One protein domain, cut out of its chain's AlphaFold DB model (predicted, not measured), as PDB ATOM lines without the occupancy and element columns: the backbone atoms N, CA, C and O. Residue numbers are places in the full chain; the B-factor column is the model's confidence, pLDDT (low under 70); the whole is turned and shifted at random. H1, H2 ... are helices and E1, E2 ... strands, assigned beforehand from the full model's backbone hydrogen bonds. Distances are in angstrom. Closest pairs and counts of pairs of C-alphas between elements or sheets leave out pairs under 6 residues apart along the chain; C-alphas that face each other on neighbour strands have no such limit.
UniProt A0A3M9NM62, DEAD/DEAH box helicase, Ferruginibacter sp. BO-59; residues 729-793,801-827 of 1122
ATOM      1  N   LEU A 729       2.251 -12.082 -18.547       73.31
ATOM      2  CA  LEU A 729       2.569 -11.336 -17.322       73.31
ATOM      3  C   LEU A 729       1.296 -10.840 -16.615       73.31
ATOM      4  O   LEU A 729       0.252 -10.645 -17.236       73.31
ATOM      5  N   ILE A 730       1.400 -10.573 -15.317       78.38
ATOM      6  CA  ILE A 730       0.389  -9.927 -14.478       78.38
ATOM      7  C   ILE A 730       0.953  -8.580 -14.023       78.38
ATOM      8  O   ILE A 730       2.038  -8.538 -13.457       78.38
ATOM      9  N   LEU A 731       0.233  -7.487 -14.257       83.81
ATOM     10  CA  LEU A 731       0.557  -6.148 -13.775       83.81
ATOM     11  C   LEU A 731      -0.356  -5.815 -12.593       83.81
ATOM     12  O   LEU A 731      -1.575  -5.772 -12.756       83.81
ATOM     13  N   LEU A 732       0.215  -5.596 -11.413       83.62
ATOM     14  CA  LEU A 732      -0.495  -5.142 -10.216       83.62
ATOM     15  C   LEU A 732      -0.232  -3.649 -10.037       83.62
ATOM     16  O   LEU A 732       0.924  -3.235 -10.031       83.62
ATOM     17  N   PHE A 733      -1.277  -2.845  -9.886       85.94
ATOM     18  CA  PHE A 733      -1.153  -1.395  -9.754       85.94
ATOM     19  C   PHE A 733      -1.493  -0.959  -8.330       85.94
ATOM     20  O   PHE A 733      -2.511  -1.370  -7.770       85.94
ATOM     21  N   ASP A 734      -0.636  -0.109  -7.775       81.31
ATOM     22  CA  ASP A 734      -0.757   0.452  -6.434       81.31
ATOM     23  C   ASP A 734      -0.330   1.923  -6.470       81.31
ATOM     24  O   ASP A 734       0.857   2.250  -6.539       81.31
ATOM     25  N   GLU A 735      -1.313   2.817  -6.523       85.50
ATOM     26  CA  GLU A 735      -1.124   4.258  -6.700       85.50
ATOM     27  C   GLU A 735      -0.199   4.621  -7.883       85.50
ATOM     28  O   GLU A 735      -0.614   4.565  -9.040       85.50
ATOM     29  N   GLN A 736       1.047   5.023  -7.610       85.56
ATOM     30  CA  GLN A 736       2.050   5.427  -8.608       85.56
ATOM     31  C   GLN A 736       3.024   4.304  -8.993       85.56
ATOM     32  O   GLN A 736       4.019   4.546  -9.685       85.56
ATOM     33  N   LYS A 737       2.752   3.074  -8.546       83.31
ATOM     34  CA  LYS A 737       3.622   1.910  -8.714       83.31
ATOM     35  C   LYS A 737       2.938   0.797  -9.505       83.31
ATOM     36  O   LYS A 737       1.745   0.545  -9.352       83.31
ATOM     37  N   VAL A 738       3.727   0.107 -10.324       82.19
ATOM     38  CA  VAL A 738       3.329  -1.069 -11.105       82.19
ATOM     39  C   VAL A 738       4.242  -2.229 -10.741       82.19
ATOM     40  O   VAL A 738       5.458  -2.116 -10.863       82.19
ATOM     41  N   TYR A 739       3.677  -3.360 -10.342       79.62
ATOM     42  CA  TYR A 739       4.424  -4.578 -10.052       79.62
ATOM     43  C   TYR A 739       4.142  -5.650 -11.101       79.62
ATOM     44  O   TYR A 739       3.014  -5.785 -11.569       79.62
ATOM     45  N   ILE A 740       5.157  -6.436 -11.458       73.69
ATOM     46  CA  ILE A 740       5.046  -7.486 -12.477       73.69
ATOM     47  C   ILE A 740       5.111  -8.859 -11.801       73.69
ATOM     48  O   ILE A 740       6.112  -9.193 -11.171       73.69
ATOM     49  N   ASN A 741       4.064  -9.675 -11.966       61.12
ATOM     50  CA  ASN A 741       3.869 -11.054 -11.484       61.12
ATOM     51  C   ASN A 741       3.912 -11.277  -9.961       61.12
ATOM     52  O   ASN A 741       3.343 -12.248  -9.469       61.12
ATOM     53  N   SER A 742       4.585 -10.411  -9.216       58.81
ATOM     54  CA  SER A 742       4.760 -10.462  -7.767       58.81
ATOM     55  C   SER A 742       4.718  -9.042  -7.212       58.81
ATOM     56  O   SER A 742       4.956  -8.107  -7.962       58.81
ATOM     57  N   LEU A 743       4.468  -8.872  -5.914       50.31
ATOM     58  CA  LEU A 743       4.468  -7.564  -5.235       50.31
ATOM     59  C   LEU A 743       5.884  -6.999  -4.988       50.31
ATOM     60  O   LEU A 743       6.072  -6.122  -4.149       50.31
ATOM     61  N   GLU A 744       6.902  -7.509  -5.678       47.94
ATOM     62  CA  GLU A 744       8.289  -7.099  -5.487       47.94
ATOM     63  C   GLU A 744       8.781  -6.253  -6.673       47.94
ATOM     64  O   GLU A 744       8.500  -6.581  -7.822       47.94
ATOM     65  N   PHE A 745       9.558  -5.201  -6.381       58.94
ATOM     66  CA  PHE A 745      10.193  -4.279  -7.344       58.94
ATOM     67  C   PHE A 745       9.198  -3.448  -8.181       58.94
ATOM     68  O   PHE A 745       8.935  -3.767  -9.340       58.94
ATOM     69  N   PRO A 746       8.642  -2.361  -7.608       72.25
ATOM     70  CA  PRO A 746       7.706  -1.502  -8.320       72.25
ATOM     71  C   PRO A 746       8.403  -0.683  -9.409       72.25
ATOM     72  O   PRO A 746       9.372   0.026  -9.142       72.25
ATOM     73  N   LEU A 747       7.847  -0.709 -10.614       75.12
ATOM     74  CA  LEU A 747       8.114   0.275 -11.654       75.12
ATOM     75  C   LEU A 747       7.251   1.519 -11.415       75.12
ATOM     76  O   LEU A 747       6.145   1.431 -10.879       75.12
ATOM     77  N   SER A 748       7.731   2.688 -11.831       79.94
ATOM     78  CA  SER A 748       6.897   3.894 -11.869       79.94
ATOM     79  C   SER A 748       5.805   3.739 -12.928       79.94
ATOM     80  O   SER A 748       6.076   3.215 -14.006       79.94
ATOM     81  N   ILE A 749       4.599   4.263 -12.686       84.12
ATOM     82  CA  ILE A 749       3.541   4.329 -13.713       84.12
ATOM     83  C   ILE A 749       3.980   5.075 -14.988       84.12
ATOM     84  O   ILE A 749       3.421   4.824 -16.050       84.12
ATOM     85  N   ASN A 750       5.035   5.897 -14.921       81.69
ATOM     86  CA  ASN A 750       5.636   6.565 -16.081       81.69
ATOM     87  C   ASN A 750       6.314   5.598 -17.065       81.69
ATOM     88  O   ASN A 750       6.596   5.981 -18.198       81.69
ATOM     89  N   CYS A 751       6.587   4.351 -16.661       83.50
ATOM     90  CA  CYS A 751       7.057   3.328 -17.594       83.50
ATOM     91  C   CYS A 751       5.946   2.875 -18.556       83.50
ATOM     92  O   CYS A 751       6.238   2.268 -19.580       83.50
ATOM     93  N   LEU A 752       4.672   3.148 -18.259       86.94
ATOM     94  CA  LEU A 752       3.542   2.736 -19.086       86.94
ATOM     95  C   LEU A 752       3.317   3.746 -20.218       86.94
ATOM     96  O   LEU A 752       3.169   4.941 -19.976       86.94
ATOM     97  N   ASP A 753       3.215   3.267 -21.456       87.31
ATOM     98  CA  ASP A 753       2.824   4.089 -22.606       87.31
ATOM     99  C   ASP A 753       1.294   4.245 -22.642       87.31
ATOM    100  O   ASP A 753       0.587   3.514 -23.341       87.31
ATOM    101  N   LEU A 754       0.769   5.140 -21.802       86.62
ATOM    102  CA  LEU A 754      -0.666   5.407 -21.676       86.62
ATOM    103  C   LEU A 754      -1.115   6.537 -22.624       86.62
ATOM    104  O   LEU A 754      -0.358   7.472 -22.872       86.62
ATOM    105  N   PRO A 755      -2.368   6.513 -23.121       78.94
ATOM    106  CA  PRO A 755      -2.893   7.532 -24.037       78.94
ATOM    107  C   PRO A 755      -3.205   8.885 -23.367       78.94
ATOM    108  O   PRO A 755      -3.678   9.800 -24.038       78.94
ATOM    109  N   MET A 756      -3.008   9.007 -22.052       80.19
ATOM    110  CA  MET A 756      -3.288  10.199 -21.245       80.19
ATOM    111  C   MET A 756      -2.430  10.212 -19.977       80.19
ATOM    112  O   MET A 756      -2.019   9.152 -19.504       80.19
ATOM    113  N   GLU A 757      -2.188  11.401 -19.421       80.06
ATOM    114  CA  GLU A 757      -1.409  11.568 -18.192       80.06
ATOM    115  C   GLU A 757      -2.210  11.134 -16.959       80.06
ATOM    116  O   GLU A 757      -3.261  11.691 -16.630       80.06
ATOM    117  N   VAL A 758      -1.690  10.119 -16.270       81.94
ATOM    118  CA  VAL A 758      -2.293   9.524 -15.077       81.94
ATOM    119  C   VAL A 758      -1.493   9.946 -13.849       81.94
ATOM    120  O   VAL A 758      -0.291   9.713 -13.775       81.94
ATOM    121  N   GLU A 759      -2.167  10.537 -12.862       82.19
ATOM    122  CA  GLU A 759      -1.578  10.898 -11.568       82.19
ATOM    123  C   GLU A 759      -1.347   9.659 -10.692       82.19
ATOM    124  O   GLU A 759      -0.304   9.539 -10.049       82.19
ATOM    125  N   LYS A 760      -2.331   8.746 -10.658       85.94
ATOM    126  CA  LYS A 760      -2.282   7.462  -9.938       85.94
ATOM    127  C   LYS A 760      -3.361   6.477 -10.402       85.94
ATOM    128  O   LYS A 760      -4.412   6.886 -10.901       85.94
ATOM    129  N   PHE A 761      -3.132   5.187 -10.177       87.31
ATOM    130  CA  PHE A 761      -4.136   4.124 -10.281       87.31
ATOM    131  C   PHE A 761      -4.888   3.943  -8.954       87.31
ATOM    132  O   PHE A 761      -4.362   4.232  -7.879       87.31
ATOM    133  N   LYS A 762      -6.138   3.472  -9.021       81.00
ATOM    134  CA  LYS A 762      -6.910   3.047  -7.843       81.00
ATOM    135  C   LYS A 762      -6.309   1.766  -7.254       81.00
ATOM    136  O   LYS A 762      -5.740   0.955  -7.982       81.00
ATOM    137  N   GLU A 763      -6.457   1.582  -5.947       77.12
ATOM    138  CA  GLU A 763      -5.918   0.425  -5.223       77.12
ATOM    139  C   GLU A 763      -6.548  -0.898  -5.707       77.12
ATOM    140  O   GLU A 763      -7.755  -0.974  -5.955       77.12
ATOM    141  N   GLY A 764      -5.728  -1.945  -5.852       69.56
ATOM    142  CA  GLY A 764      -6.191  -3.302  -6.170       69.56
ATOM    143  C   GLY A 764      -6.495  -3.578  -7.649       69.56
ATOM    144  O   GLY A 764      -7.143  -4.580  -7.961       69.56
ATOM    145  N   ILE A 765      -6.041  -2.728  -8.575       84.56
ATOM    146  CA  ILE A 765      -6.178  -2.969 -10.018       84.56
ATOM    147  C   ILE A 765      -5.143  -4.010 -10.469       84.56
ATOM    148  O   ILE A 765      -3.952  -3.881 -10.189       84.56
ATOM    149  N   ILE A 766      -5.593  -5.046 -11.185       85.25
ATOM    150  CA  ILE A 766      -4.737  -6.135 -11.680       85.25
ATOM    151  C   ILE A 766      -5.044  -6.411 -13.147       85.25
ATOM    152  O   ILE A 766      -6.168  -6.787 -13.498       85.25
ATOM    153  N   TRP A 767      -4.038  -6.271 -14.006       87.75
ATOM    154  CA  TRP A 767      -4.136  -6.598 -15.425       87.75
ATOM    155  C   TRP A 767      -3.356  -7.866 -15.751       87.75
ATOM    156  O   TRP A 767      -2.258  -8.075 -15.253       87.75
ATOM    157  N   LYS A 768      -3.889  -8.702 -16.638       83.19
ATOM    158  CA  LYS A 768      -3.154  -9.803 -17.267       83.19
ATOM    159  C   LYS A 768      -2.792  -9.394 -18.688       83.19
ATOM    160  O   LYS A 768      -3.674  -8.971 -19.435       83.19
ATOM    161  N   VAL A 769      -1.525  -9.533 -19.070       82.44
ATOM    162  CA  VAL A 769      -0.997  -9.081 -20.361       82.44
ATOM    163  C   VAL A 769      -0.202 -10.186 -21.058       82.44
ATOM    164  O   VAL A 769       0.506 -10.957 -20.416       82.44
ATOM    165  N   ARG A 770      -0.321 -10.285 -22.381       79.44
ATOM    166  CA  ARG A 770       0.481 -11.167 -23.235       79.44
ATOM    167  C   ARG A 770       1.687 -10.400 -23.737       79.44
ATOM    168  O   ARG A 770       1.534  -9.272 -24.198       79.44
ATOM    169  N   VAL A 771       2.862 -11.009 -23.701       77.94
ATOM    170  CA  VAL A 771       4.078 -10.405 -24.251       77.94
ATOM    171  C   VAL A 771       4.100 -10.646 -25.756       77.94
ATOM    172  O   VAL A 771       4.053 -11.789 -26.202       77.94
ATOM    173  N   LEU A 772       4.147  -9.574 -26.544       73.75
ATOM    174  CA  LEU A 772       4.199  -9.651 -28.005       73.75
ATOM    175  C   LEU A 772       5.626  -9.503 -28.526       73.75
ATOM    176  O   LEU A 772       6.038 -10.216 -29.437       73.75
ATOM    177  N   ALA A 773       6.376  -8.569 -27.947       73.00
ATOM    178  CA  ALA A 773       7.768  -8.316 -28.279       73.00
ATOM    179  C   ALA A 773       8.479  -7.670 -27.088       73.00
ATOM    180  O   ALA A 773       7.848  -7.023 -26.256       73.00
ATOM    181  N   TYR A 774       9.793  -7.824 -27.018       75.44
ATOM    182  CA  TYR A 774      10.637  -7.120 -26.061       75.44
ATOM    183  C   TYR A 774      11.935  -6.725 -26.754       75.44
ATOM    184  O   TYR A 774      12.622  -7.583 -27.315       75.44
ATOM    185  N   ASP A 775      12.235  -5.432 -26.733       67.25
ATOM    186  CA  ASP A 775      13.493  -4.880 -27.208       67.25
ATOM    187  C   ASP A 775      14.487  -4.792 -26.041       67.25
ATOM    188  O   ASP A 775      14.370  -3.979 -25.125       67.25
ATOM    189  N   GLU A 776      15.490  -5.668 -26.096       54.81
ATOM    190  CA  GLU A 776      16.544  -5.794 -25.090       54.81
ATOM    191  C   GLU A 776      17.514  -4.598 -25.039       54.81
ATOM    192  O   GLU A 776      18.283  -4.501 -24.079       54.81
ATOM    193  N   GLU A 777      17.569  -3.742 -26.067       54.44
ATOM    194  CA  GLU A 777      18.450  -2.561 -26.077       54.44
ATOM    195  C   GLU A 777      17.774  -1.319 -25.502       54.44
ATOM    196  O   GLU A 777      18.435  -0.544 -24.811       54.44
ATOM    197  N   SER A 778      16.479  -1.146 -25.765       64.25
ATOM    198  CA  SER A 778      15.695  -0.013 -25.263       64.25
ATOM    199  C   SER A 778      14.953  -0.300 -23.957       64.25
ATOM    200  O   SER A 778      14.390   0.623 -23.377       64.25
ATOM    201  N   GLY A 779      14.907  -1.562 -23.510       69.12
ATOM    202  CA  GLY A 779      14.097  -1.966 -22.361       69.12
ATOM    203  C   GLY A 779      12.591  -1.882 -22.638       69.12
ATOM    204  O   GLY A 779      11.796  -1.893 -21.696       69.12
ATOM    205  N   GLU A 780      12.185  -1.776 -23.908       79.06
ATOM    206  CA  GLU A 780      10.793  -1.600 -24.310       79.06
ATOM    207  C   GLU A 780      10.077  -2.950 -24.454       79.06
ATOM    208  O   GLU A 780      10.398  -3.777 -25.309       79.06
ATOM    209  N   LEU A 781       9.064  -3.173 -23.624       81.81
ATOM    210  CA  LEU A 781       8.180  -4.330 -23.666       81.81
ATOM    211  C   LEU A 781       6.896  -3.970 -24.416       81.81
ATOM    212  O   LEU A 781       6.137  -3.118 -23.968       81.81
ATOM    213  N   THR A 782       6.600  -4.654 -25.517       83.44
ATOM    214  CA  THR A 782       5.298  -4.557 -26.187       83.44
ATOM    215  C   THR A 782       4.381  -5.673 -25.702       83.44
ATOM    216  O   THR A 782       4.693  -6.858 -25.855       83.44
ATOM    217  N   ALA A 783       3.230  -5.301 -25.152       84.88
ATOM    218  CA  ALA A 783       2.269  -6.219 -24.565       84.88
ATOM    219  C   ALA A 783       0.832  -5.986 -25.068       84.88
ATOM    220  O   ALA A 783       0.460  -4.908 -25.528       84.88
ATOM    221  N   GLU A 784      -0.001  -7.015 -24.968       83.31
ATOM    222  CA  GLU A 784      -1.438  -6.974 -25.248       83.31
ATOM    223  C   GLU A 784      -2.210  -7.270 -23.965       83.31
ATOM    224  O   GLU A 784      -1.976  -8.292 -23.325       83.31
ATOM    225  N   ILE A 785      -3.123  -6.384 -23.564       85.88
ATOM    226  CA  ILE A 785      -3.906  -6.579 -22.339       85.88
ATOM    227  C   ILE A 785      -4.979  -7.633 -22.610       85.88
ATOM    228  O   ILE A 785      -5.897  -7.417 -23.397       85.88
ATOM    229  N   ILE A 786      -4.859  -8.777 -21.940       82.69
ATOM    230  CA  ILE A 786      -5.781  -9.910 -22.057       82.69
ATOM    231  C   ILE A 786      -6.969  -9.726 -21.104       82.69
ATOM    232  O   ILE A 786      -8.095 -10.092 -21.429       82.69
ATOM    233  N   ASN A 787      -6.732  -9.173 -19.908       81.06
ATOM    234  CA  ASN A 787      -7.767  -8.978 -18.894       81.06
ATOM    235  C   ASN A 787      -7.456  -7.757 -18.012       81.06
ATOM    236  O   ASN A 787      -6.365  -7.682 -17.462       81.06
ATOM    237  N   TYR A 788      -8.413  -6.838 -17.847       79.81
ATOM    238  CA  TYR A 788      -8.291  -5.629 -17.008       79.81
ATOM    239  C   TYR A 788      -8.704  -5.845 -15.537       79.81
ATOM    240  O   TYR A 788      -8.524  -4.955 -14.709       79.81
ATOM    241  N   HIS A 789      -9.279  -7.009 -15.216       75.06
ATOM    242  CA  HIS A 789      -9.781  -7.375 -13.889       75.06
ATOM    243  C   HIS A 789      -9.392  -8.823 -13.557       75.06
ATOM    244  O   HIS A 789     -10.246  -9.689 -13.338       75.06
ATOM    245  N   ALA A 790      -8.094  -9.123 -13.592       66.25
ATOM    246  CA  ALA A 790      -7.616 -10.445 -13.202       66.25
ATOM    247  C   ALA A 790      -7.834 -10.661 -11.691       66.25
ATOM    248  O   ALA A 790      -7.620  -9.756 -10.887       66.25
ATOM    249  N   LYS A 791      -8.277 -11.859 -11.289       59.12
ATOM    250  CA  LYS A 791      -8.318 -12.235  -9.867       59.12
ATOM    251  C   LYS A 791      -6.899 -12.603  -9.408       59.12
ATOM    252  O   LYS A 791      -6.158 -13.162 -10.216       59.12
ATOM    253  N   PRO A 792      -6.522 -12.354  -8.141       54.31
ATOM    254  CA  PRO A 792      -5.307 -12.928  -7.578       54.31
ATOM    255  C   PRO A 792      -5.480 -14.450  -7.533       54.31
ATOM    256  O   PRO A 792      -6.192 -14.982  -6.681       54.31
ATOM    257  N   GLU A 793      -4.910 -15.163  -8.501       46.59
ATOM    258  CA  GLU A 793      -4.847 -16.620  -8.440       46.59
ATOM    259  C   GLU A 793      -3.948 -17.015  -7.261       46.59
ATOM    260  O   GLU A 793      -2.886 -16.432  -7.033       46.59
ATOM    261  N   TYR A 801      10.127 -18.587 -12.855       40.59
ATOM    262  CA  TYR A 801      10.709 -17.257 -12.763       40.59
ATOM    263  C   TYR A 801      11.473 -16.962 -14.041       40.59
ATOM    264  O   TYR A 801      12.354 -17.705 -14.468       40.59
ATOM    265  N   LEU A 802      11.126 -15.845 -14.632       41.44
ATOM    266  CA  LEU A 802      11.702 -15.327 -15.845       41.44
ATOM    267  C   LEU A 802      11.921 -13.841 -15.537       41.44
ATOM    268  O   LEU A 802      11.143 -13.221 -14.813       41.44
ATOM    269  N   GLN A 803      13.029 -13.273 -15.983       51.53
ATOM    270  CA  GLN A 803      13.289 -11.846 -15.857       51.53
ATOM    271  C   GLN A 803      13.711 -11.353 -17.231       51.53
ATOM    272  O   GLN A 803      14.652 -11.870 -17.832       51.53
ATOM    273  N   PHE A 804      12.985 -10.360 -17.734       55.88
ATOM    274  CA  PHE A 804      13.529  -9.441 -18.720       55.88
ATOM    275  C   PHE A 804      14.791  -8.826 -18.122       55.88
ATOM    276  O   PHE A 804      14.822  -8.542 -16.926       55.88
ATOM    277  N   LEU A 805      15.837  -8.656 -18.930       49.53
ATOM    278  CA  LEU A 805      17.120  -8.175 -18.420       49.53
ATOM    279  C   LEU A 805      16.963  -6.794 -17.748       49.53
ATOM    280  O   LEU A 805      17.627  -6.575 -16.740       49.53
ATOM    281  N   ILE A 806      16.094  -5.913 -18.291       60.31
ATOM    282  CA  ILE A 806      15.678  -4.579 -17.780       60.31
ATOM    283  C   ILE A 806      14.338  -4.167 -18.448       60.31
ATOM    284  O   ILE A 806      14.204  -4.363 -19.653       60.31
ATOM    285  N   ILE A 807      13.357  -3.581 -17.745       67.12
ATOM    286  CA  ILE A 807      12.162  -2.965 -18.378       67.12
ATOM    287  C   ILE A 807      12.158  -1.464 -18.093       67.12
ATOM    288  O   ILE A 807      11.972  -1.064 -16.946       67.12
ATOM    289  N   ASP A 808      12.294  -0.661 -19.145       72.19
ATOM    290  CA  ASP A 808      12.268   0.804 -19.072       72.19
ATOM    291  C   ASP A 808      10.905   1.367 -19.503       72.19
ATOM    292  O   ASP A 808      10.420   2.346 -18.933       72.19
ATOM    293  N   LYS A 809      10.256   0.734 -20.491       82.12
ATOM    294  CA  LYS A 809       8.955   1.164 -21.019       82.12
ATOM    295  C   LYS A 809       8.063  -0.030 -21.372       82.12
ATOM    296  O   LYS A 809       8.539  -1.014 -21.925       82.12
ATOM    297  N   ILE A 810       6.761   0.055 -21.101       86.56
ATOM    298  CA  ILE A 810       5.746  -0.934 -21.479       86.56
ATOM    299  C   ILE A 810       4.767  -0.281 -22.453       86.56
ATOM    300  O   ILE A 810       3.972   0.577 -22.068       86.56
ATOM    301  N   LYS A 811       4.807  -0.706 -23.715       87.62
ATOM    302  CA  LYS A 811       3.843  -0.319 -24.744       87.62
ATOM    303  C   LYS A 811       2.709  -1.317 -24.824       87.62
ATOM    304  O   LYS A 811       2.933  -2.522 -24.921       87.62
ATOM    305  N   PHE A 812       1.488  -0.811 -24.871       87.06
ATOM    306  CA  PHE A 812       0.312  -1.641 -25.068       87.06
ATOM    307  C   PHE A 812      -0.168  -1.536 -26.509       87.06
ATOM    308  O   PHE A 812      -0.347  -0.440 -27.032       87.06
ATOM    309  N   ARG A 813      -0.414  -2.680 -27.153       81.50
ATOM    310  CA  ARG A 813      -0.932  -2.727 -28.531       81.50
ATOM    311  C   ARG A 813      -2.262  -1.976 -28.677       81.50
ATOM    312  O   ARG A 813      -2.502  -1.353 -29.705       81.50
ATOM    313  N   ALA A 814      -3.121  -2.073 -27.665       77.12
ATOM    314  CA  ALA A 814      -4.382  -1.351 -27.562       77.12
ATOM    315  C   ALA A 814      -4.768  -1.193 -26.084       77.12
ATOM    316  O   ALA A 814      -4.567  -2.120 -25.294       77.12
ATOM    317  N   ILE A 815      -5.347  -0.041 -25.730       83.38
ATOM    318  CA  ILE A 815      -5.887   0.242 -24.393       83.38
ATOM    319  C   ILE A 815      -7.347   0.680 -24.522       83.38
ATOM    320  O   ILE A 815      -7.670   1.554 -25.325       83.38
ATOM    321  N   ASP A 816      -8.223   0.093 -23.709       79.06
ATOM    322  CA  ASP A 816      -9.602   0.550 -23.541       79.06
ATOM    323  C   ASP A 816      -9.606   1.804 -22.653       79.06
ATOM    324  O   ASP A 816      -9.424   1.729 -21.434       79.06
ATOM    325  N   THR A 817      -9.780   2.972 -23.272       76.56
ATOM    326  CA  THR A 817      -9.737   4.275 -22.595       76.56
ATOM    327  C   THR A 817     -10.851   4.449 -21.565       76.56
ATOM    328  O   THR A 817     -10.622   5.098 -20.546       76.56
ATOM    329  N   ALA A 818     -12.024   3.837 -21.758       68.88
ATOM    330  CA  ALA A 818     -13.109   3.902 -20.781       68.88
ATOM    331  C   ALA A 818     -12.755   3.115 -19.510       68.88
ATOM    332  O   ALA A 818     -12.967   3.596 -18.396       68.88
ATOM    333  N   ARG A 819     -12.151   1.928 -19.662       75.31
ATOM    334  CA  ARG A 819     -11.665   1.133 -18.521       75.31
ATOM    335  C   ARG A 819     -10.457   1.758 -17.836       75.31
ATOM    336  O   ARG A 819     -10.373   1.692 -16.612       75.31
ATOM    337  N   LEU A 820      -9.563   2.389 -18.598       80.81
ATOM    338  CA  LEU A 820      -8.441   3.147 -18.047       80.81
ATOM    339  C   LEU A 820      -8.948   4.285 -17.149       80.81
ATOM    340  O   LEU A 820      -8.579   4.327 -15.981       80.81
ATOM    341  N   LEU A 821      -9.872   5.119 -17.642       77.31
ATOM    342  CA  LEU A 821     -10.470   6.225 -16.878       77.31
ATOM    343  C   LEU A 821     -11.152   5.759 -15.585       77.31
ATOM    344  O   LEU A 821     -11.091   6.437 -14.562       77.31
ATOM    345  N   LEU A 822     -11.786   4.583 -15.604       76.06
ATOM    346  CA  LEU A 822     -12.389   4.000 -14.406       76.06
ATOM    347  C   LEU A 822     -11.343   3.531 -13.382       76.06
ATOM    348  O   LEU A 822     -11.654   3.505 -12.186       76.06
ATOM    349  N   ALA A 823     -10.130   3.190 -13.822       78.81
ATOM    350  CA  ALA A 823      -9.037   2.682 -12.996       78.81
ATOM    351  C   ALA A 823      -8.058   3.766 -12.496       78.81
ATOM    352  O   ALA A 823      -7.239   3.456 -11.632       78.81
ATOM    353  N   THR A 824      -8.134   5.013 -12.985       83.69
ATOM    354  CA  THR A 824      -7.104   6.053 -12.763       83.69
ATOM    355  C   THR A 824      -7.647   7.411 -12.290       83.69
ATOM    356  O   THR A 824      -8.832   7.701 -12.428       83.69
ATOM    357  N   VAL A 825      -6.765   8.264 -11.758       80.94
ATOM    358  CA  VAL A 825      -6.981   9.700 -11.479       80.94
ATOM    359  C   VAL A 825      -6.083  10.520 -12.420       80.94
ATOM    360  O   VAL A 825      -4.922  10.155 -12.594       80.94
ATOM    361  N   LEU A 826      -6.602  11.579 -13.057       78.56
ATOM    362  CA  LEU A 826      -5.885  12.390 -14.063       78.56
ATOM    363  C   LEU A 826      -5.294  13.678 -13.465       78.56
ATOM    364  O   LEU A 826      -5.891  14.262 -12.563       78.56
ATOM    365  N   GLN A 827      -4.180  14.160 -14.027       62.88
ATOM    366  CA  GLN A 827      -3.610  15.471 -13.685       62.88
ATOM    367  C   GLN A 827      -4.429  16.604 -14.349       62.88
ATOM    368  O   GLN A 827      -4.609  16.625 -15.564       62.88
TER     369      GLN A 827
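What this domain is: This is residues 729 to 793 and 801 to 827 of the 1122 residues of the protein "DEAD/DEAH box helicase" of Ferruginibacter sp. BO-59 (UniProt A0A3M9NM62). A twisted sheet wraps into a small, loose barrel: E2, E1, E3, E4 and E5 follow one another round it, and the link of residues 741 to 757 spans the gap, pairing briefly with E2 and E5. Long E3 bends by 121 degrees at residue 763, and its first part pairs with E6, which follows the short helix H1. The 92 printed residues hold E1 E2 E3 E4 E5 H1 E6 in chain order, mostly strand, in a branched sheet, antiparallel but for parallel E4 and E5. It is compact, radius of gyration of the C-alphas 12.3 A, spanning 32 by 28 by 22 A.

How they stand to each other: E3, residues 758 to 775, has E1, residues 729 to 735, on one side, N 731 to O 767 at 2.7 A. On the other side lie E4, residues 780 to 787, N 770 to O 784 at 2.8 A, and E6, residues 824 to 826, N 759 to O 825 at 2.8 A. E3 and E4 form a hairpin. E1 forms another with E2, residues 737 to 740, N 732 to O 739 at 2.8 A. E5, residues 809 to 812, is parallel to E4, N 781 to O 809 at 2.8 A. H1, residues 817 to 823, is on the sheet at a height of 9.4 A, only just over E3 with 3 C-alphas; its O i to N i+4 pairs are each within hydrogen-bond range.

Where its parts are: E1 begins at C-alpha 729 (2.569, -11.336, -17.322) and is 19.2 A long; E3 is 24.6 A and E4 20.7 A. E6 ends at C-alpha 826 (-5.885, 12.390, -14.063).

The domain as a whole: The farthest C-alphas, of Tyr 801 and Gln 827, are 35.7 A apart. Residues 794 to 800 are not printed; the gap is 16.2 A between C-alphas 793 and 801. The link E2 to E3 is long. Mean pLDDT of the printed part is 74.9, with 24 residues under 70, among them 741 to 745 and 801 to 807.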